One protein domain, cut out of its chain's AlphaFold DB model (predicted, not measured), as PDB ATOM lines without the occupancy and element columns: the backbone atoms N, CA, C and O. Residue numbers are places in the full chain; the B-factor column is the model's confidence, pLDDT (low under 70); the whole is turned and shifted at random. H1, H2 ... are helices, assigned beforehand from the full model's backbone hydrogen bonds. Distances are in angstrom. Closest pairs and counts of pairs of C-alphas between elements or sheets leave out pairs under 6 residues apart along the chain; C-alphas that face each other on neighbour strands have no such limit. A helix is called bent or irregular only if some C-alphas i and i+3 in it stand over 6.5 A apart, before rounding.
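This is residues 2 to 43 of the 86 residues of an uncharacterized protein of Gimesia sp (UniProt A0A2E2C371). What does the model look like? It is a hook: one long helix, H1, makes a shaft that sticks out with residues 3 to 20, and from its far end a long loop, residues 22 to 38, runs on and folds back to bring the short helix H2 near that end. What is it made of? The printed part has 42 residues with two named helices, H1 then H2 along the chain, and no named strand; the class is all helix. How closely is it folded? It is extended, with a radius of gyration of the C-alphas of 15.1 A and spans of 49 by 15 by 10 A.

How does the longest helix run? H1, residues 3 to 21, has a kink of 26 degrees near residue 15, and it is only just irregular: C-alphas 15 and 18 are 6.7 A apart. Residues 2 to 20, of which 3 to 20 belong to H1, stand free. How does the other helix stand to it? H2, residues 39 to 42, is close to H1 but not clearly touching, with 1 pair of C-alphas within 8 A. The closest C-alphas, those of Phe 21 and Tyr 40, are 7.8 A apart. What do the backbone N and O atoms show? In H1, 11 of 15 pairs of O i and N i+4 are within hydrogen-bond range; H2, with 4 residues, is too short for such a pair.

Where is H1? It begins at C-alpha 3, at (39.669, -4.409, 23.762), and ends at C-alpha 21, at (30.338, -29.992, 17.199), 28.0 A from first to last C-alpha. Where does H2 end? Its last C-alpha, that of Thr 42, is at (38.466, -38.817, 21.065).

How large is it? The two C-alphas farthest apart, those of Asn 2 and Thr 31, are 49.3 A apart. Is the printed part unbroken? It has no cut, and a long link of 17 residues joins H1 to H2. Where is confidence low? Residues 19 to 35 have pLDDT under 70, and the mean of the printed part is 72.8.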
ATOM      1  N   ASN A   2      43.115  -3.492  20.396       84.19
ATOM      2  CA  ASN A   2      42.106  -2.791  21.204       84.19
ATOM      3  C   ASN A   2      41.110  -3.796  21.817       84.19
ATOM      4  O   ASN A   2      40.825  -4.813  21.184       84.19
ATOM      5  N   ARG A   3      40.580  -3.512  23.017       78.25
ATOM      6  CA  ARG A   3      39.669  -4.409  23.762       78.25
ATOM      7  C   ARG A   3      38.477  -4.833  22.901       78.25
ATOM      8  O   ARG A   3      38.159  -6.008  22.848       78.25
ATOM      9  N   PHE A   4      37.943  -3.896  22.119       84.50
ATOM     10  CA  PHE A   4      36.886  -4.139  21.138       84.50
ATOM     11  C   PHE A   4      37.231  -5.234  20.115       84.50
ATOM     12  O   PHE A   4      36.433  -6.133  19.883       84.50
ATOM     13  N   LYS A   5      38.444  -5.210  19.541       79.69
ATOM     14  CA  LYS A   5      38.885  -6.224  18.567       79.69
ATOM     15  C   LYS A   5      39.014  -7.603  19.218       79.69
ATOM     16  O   LYS A   5      38.656  -8.596  18.604       79.69
ATOM     17  N   LEU A   6      39.490  -7.656  20.465       79.44
ATOM     18  CA  LEU A   6      39.581  -8.903  21.227       79.44
ATOM     19  C   LEU A   6      38.186  -9.477  21.525       79.44
ATOM     20  O   LEU A   6      37.965 -10.665  21.324       79.44
ATOM     21  N   THR A   7      37.246  -8.629  21.954       82.12
ATOM     22  CA  THR A   7      35.855  -9.024  22.210       82.12
ATOM     23  C   THR A   7      35.171  -9.523  20.940       82.12
ATOM     24  O   THR A   7      34.508 -10.553  20.979       82.12
ATOM     25  N   LEU A   8      35.374  -8.847  19.804       86.62
ATOM     26  CA  LEU A   8      34.816  -9.260  18.515       86.62
ATOM     27  C   LEU A   8      35.333 -10.643  18.089       86.62
ATOM     28  O   LEU A   8      34.551 -11.493  17.675       86.62
ATOM     29  N   VAL A   9      36.640 -10.885  18.244       84.12
ATOM     30  CA  VAL A   9      37.254 -12.193  17.970       84.12
ATOM     31  C   VAL A   9      36.698 -13.266  18.908       84.12
ATOM     32  O   VAL A   9      36.346 -14.346  18.441       84.12
ATOM     33  N   MET A  10      36.554 -12.977  20.208       80.19
ATOM     34  CA  MET A  10      35.928 -13.906  21.158       80.19
ATOM     35  C   MET A  10      34.496 -14.257  20.754       80.19
ATOM     36  O   MET A  10      34.141 -15.430  20.759       80.19
ATOM     37  N   LEU A  11      33.691 -13.258  20.386       83.81
ATOM     38  CA  LEU A  11      32.298 -13.455  20.004       83.81
ATOM     39  C   LEU A  11      32.187 -14.335  18.755       83.81
ATOM     40  O   LEU A  11      31.447 -15.313  18.766       83.81
ATOM     41  N   PHE A  12      32.972 -14.042  17.714       81.75
ATOM     42  CA  PHE A  12      33.028 -14.877  16.511       81.75
ATOM     43  C   PHE A  12      33.438 -16.311  16.838       81.75
ATOM     44  O   PHE A  12      32.805 -17.255  16.376       81.75
ATOM     45  N   THR A  13      34.460 -16.479  17.677       78.56
ATOM     46  CA  THR A  13      34.935 -17.807  18.079       78.56
ATOM     47  C   THR A  13      33.842 -18.576  18.822       78.56
ATOM     48  O   THR A  13      33.598 -19.733  18.506       78.56
ATOM     49  N   LEU A  14      33.130 -17.936  19.758       78.25
ATOM     50  CA  LEU A  14      32.046 -18.565  20.521       78.25
ATOM     51  C   LEU A  14      30.833 -18.923  19.655       78.25
ATOM     52  O   LEU A  14      30.242 -19.974  19.870       78.25
ATOM     53  N   VAL A  15      30.474 -18.088  18.678       81.81
ATOM     54  CA  VAL A  15      29.338 -18.344  17.773       81.81
ATOM     55  C   VAL A  15      29.641 -19.475  16.786       81.81
ATOM     56  O   VAL A  15      28.743 -20.234  16.436       81.81
ATOM     57  N   GLN A  16      30.890 -19.604  16.337       76.62
ATOM     58  CA  GLN A  16      31.294 -20.621  15.359       76.62
ATOM     59  C   GLN A  16      31.680 -21.959  16.012       76.62
ATOM     60  O   GLN A  16      31.574 -23.003  15.375       76.62
ATOM     61  N   CYS A  17      32.082 -21.963  17.289       71.31
ATOM     62  CA  CYS A  17      32.494 -23.179  18.000       71.31
ATOM     63  C   CYS A  17      31.434 -24.305  17.975       71.31
ATOM     64  O   CYS A  17      31.803 -25.439  17.679       71.31
ATOM     65  N   PRO A  18      30.123 -24.038  18.177       71.62
ATOM     66  CA  PRO A  18      29.072 -25.055  18.068       71.62
ATOM     67  C   PRO A  18      29.025 -25.782  16.720       71.62
ATOM     68  O   PRO A  18      28.657 -26.949  16.674       71.62
ATOM     69  N   GLN A  19      29.427 -25.133  15.623       69.81
ATOM     70  CA  GLN A  19      29.423 -25.764  14.299       69.81
ATOM     71  C   GLN A  19      30.497 -26.849  14.173       69.81
ATOM     72  O   GLN A  19      30.293 -27.825  13.461       69.81
ATOM     73  N   LEU A  20      31.599 -26.741  14.924       64.50
ATOM     74  CA  LEU A  20      32.622 -27.791  15.012       64.50
ATOM     75  C   LEU A  20      32.119 -29.034  15.756       64.50
ATOM     76  O   LEU A  20      32.716 -30.100  15.641       64.50
ATOM     77  N   PHE A  21      31.022 -28.904  16.502       67.06
ATOM     78  CA  PHE A  21      30.338 -29.992  17.199       67.06
ATOM     79  C   PHE A  21      29.136 -30.540  16.418       67.06
ATOM     80  O   PHE A  21      28.521 -31.511  16.842       67.06
ATOM     81  N   ALA A  22      28.796 -29.942  15.273       66.88
ATOM     82  CA  ALA A  22      27.684 -30.356  14.430       66.88
ATOM     83  C   ALA A  22      28.211 -31.035  13.153       66.88
ATOM     84  O   ALA A  22      28.227 -30.443  12.077       66.88
ATOM     85  N   HIS A  23      28.645 -32.290  13.268       66.19
ATOM     86  CA  HIS A  23      28.963 -33.156  12.125       66.19
ATOM     87  C   HIS A  23      28.303 -34.541  12.275       66.19
ATOM     88  O   HIS A  23      27.810 -34.873  13.357       66.19
ATOM     89  N   PRO A  24      28.223 -35.354  11.204       64.94
ATOM     90  CA  PRO A  24      27.597 -36.671  11.273       64.94
ATOM     91  C   PRO A  24      28.250 -37.525  12.367       64.94
ATOM     92  O   PRO A  24      29.476 -37.600  12.422       64.94
ATOM     93  N   GLY A  25      27.439 -38.135  13.235       63.09
ATOM     94  CA  GLY A  25      27.908 -38.932  14.378       63.09
ATOM     95  C   GLY A  25      27.447 -38.408  15.742       63.09
ATOM     96  O   GLY A  25      27.314 -39.197  16.676       63.09
ATOM     97  N   HIS A  26      27.106 -37.123  15.858       66.44
ATOM     98  CA  HIS A  26      26.635 -36.522  17.112       66.44
ATOM     99  C   HIS A  26      25.145 -36.759  17.366       66.44
ATOM    100  O   HIS A  26      24.313 -36.507  16.500       66.44
ATOM    101  N   GLY A  27      24.790 -37.244  18.562       61.78
ATOM    102  CA  GLY A  27      23.390 -37.461  18.968       61.78
ATOM    103  C   GLY A  27      22.668 -38.613  18.254       61.78
ATOM    104  O   GLY A  27      21.468 -38.804  18.456       61.78
ATOM    105  N   ALA A  28      23.377 -39.390  17.429       62.41
ATOM    106  CA  ALA A  28      22.848 -40.605  16.827       62.41
ATOM    107  C   ALA A  28      22.664 -41.699  17.894       62.41
ATOM    108  O   ALA A  28      23.394 -41.745  18.884       62.41
ATOM    109  N   ARG A  29      21.687 -42.594  17.689       59.72
ATOM    110  CA  ARG A  29      21.501 -43.783  18.541       59.72
ATOM    111  C   ARG A  29      22.824 -44.552  18.649       59.72
ATOM    112  O   ARG A  29      23.544 -44.642  17.656       59.72
ATOM    113  N   GLU A  30      23.105 -45.145  19.813       58.50
ATOM    114  CA  GLU A  30      24.350 -45.894  20.094       58.50
ATOM    115  C   GLU A  30      24.695 -46.947  19.028       58.50
ATOM    116  O   GLU A  30      25.860 -47.260  18.809       58.50
ATOM    117  N   THR A  31      23.695 -47.444  18.295       60.69
ATOM    118  CA  THR A  31      23.868 -48.381  17.177       60.69
ATOM    119  C   THR A  31      24.627 -47.801  15.976       60.69
ATOM    120  O   THR A  31      25.073 -48.565  15.128       60.69
ATOM    121  N   VAL A  32      24.750 -46.473  15.866       62.56
ATOM    122  CA  VAL A  32      25.436 -45.759  14.770       62.56
ATOM    123  C   VAL A  32      26.721 -45.079  15.258       62.56
ATOM    124  O   VAL A  32      27.687 -44.997  14.504       62.56
ATOM    125  N   ASN A  33      26.760 -44.626  16.516       65.44
ATOM    126  CA  ASN A  33      27.972 -44.124  17.165       65.44
ATOM    127  C   ASN A  33      28.124 -44.769  18.554       65.44
ATOM    128  O   ASN A  33      27.518 -44.283  19.513       65.44
ATOM    129  N   PRO A  34      28.947 -45.827  18.691       68.94
ATOM    130  CA  PRO A  34      29.121 -46.525  19.966       68.94
ATOM    131  C   PRO A  34      29.823 -45.662  21.024       68.94
ATOM    132  O   PRO A  34      29.809 -45.997  22.203       68.94
ATOM    133  N   ASN A  35      30.434 -44.546  20.615       69.06
ATOM    134  CA  ASN A  35      31.243 -43.705  21.485       69.06
ATOM    135  C   ASN A  35      30.486 -42.486  22.026       69.06
ATOM    136  O   ASN A  35      31.069 -41.762  22.824       69.06
ATOM    137  N   GLY A  36      29.224 -42.240  21.649       72.38
ATOM    138  CA  GLY A  36      28.347 -41.233  22.273       72.38
ATOM    139  C   GLY A  36      29.046 -39.925  22.690       72.38
ATOM    140  O   GLY A  36      29.499 -39.158  21.849       72.38
ATOM    141  N   ILE A  37      29.163 -39.672  24.002       72.38
ATOM    142  CA  ILE A  37      29.858 -38.490  24.560       72.38
ATOM    143  C   ILE A  37      31.393 -38.583  24.425       72.38
ATOM    144  O   ILE A  37      32.062 -37.569  24.239       72.38
ATOM    145  N   LEU A  38      31.975 -39.784  24.485       76.75
ATOM    146  CA  LEU A  38      33.421 -39.996  24.317       76.75
ATOM    147  C   LEU A  38      33.918 -39.615  22.918       76.75
ATOM    148  O   LEU A  38      35.085 -39.258  22.761       76.75
ATOM    149  N   HIS A  39      33.051 -39.630  21.908       75.75
ATOM    150  CA  HIS A  39      33.357 -39.142  20.563       75.75
ATOM    151  C   HIS A  39      33.849 -37.676  20.581       75.75
ATOM    152  O   HIS A  39      34.842 -37.352  19.937       75.75
ATOM    153  N   TYR A  40      33.292 -36.826  21.454       72.94
ATOM    154  CA  TYR A  40      33.752 -35.441  21.643       72.94
ATOM    155  C   TYR A  40      35.169 -35.313  22.216       72.94
ATOM    156  O   TYR A  40      35.820 -34.286  22.042       72.94
ATOM    157  N   LEU A  41      35.639 -36.334  22.934       74.69
ATOM    158  CA  LEU A  41      36.954 -36.345  23.581       74.69
ATOM    159  C   LEU A  41      38.012 -37.069  22.748       74.69
ATOM    160  O   LEU A  41      39.204 -36.848  22.947       74.69
ATOM    161  N   THR A  42      37.582 -37.949  21.847       75.31
ATOM    162  CA  THR A  42      38.466 -38.817  21.065       75.31
ATOM    163  C   THR A  42      38.673 -38.314  19.645       75.31
ATOM    164  O   THR A  42      39.715 -38.605  19.057       75.31
ATOM    165  N   GLU A  43      37.752 -37.513  19.100       76.00
ATOM    166  CA  GLU A  43      37.926 -36.992  17.751       76.00
ATOM    167  C   GLU A  43      38.776 -35.716  17.697       76.00
ATOM    168  O   GLU A  43      38.468 -34.717  18.360       76.00
TER     169      GLU A  43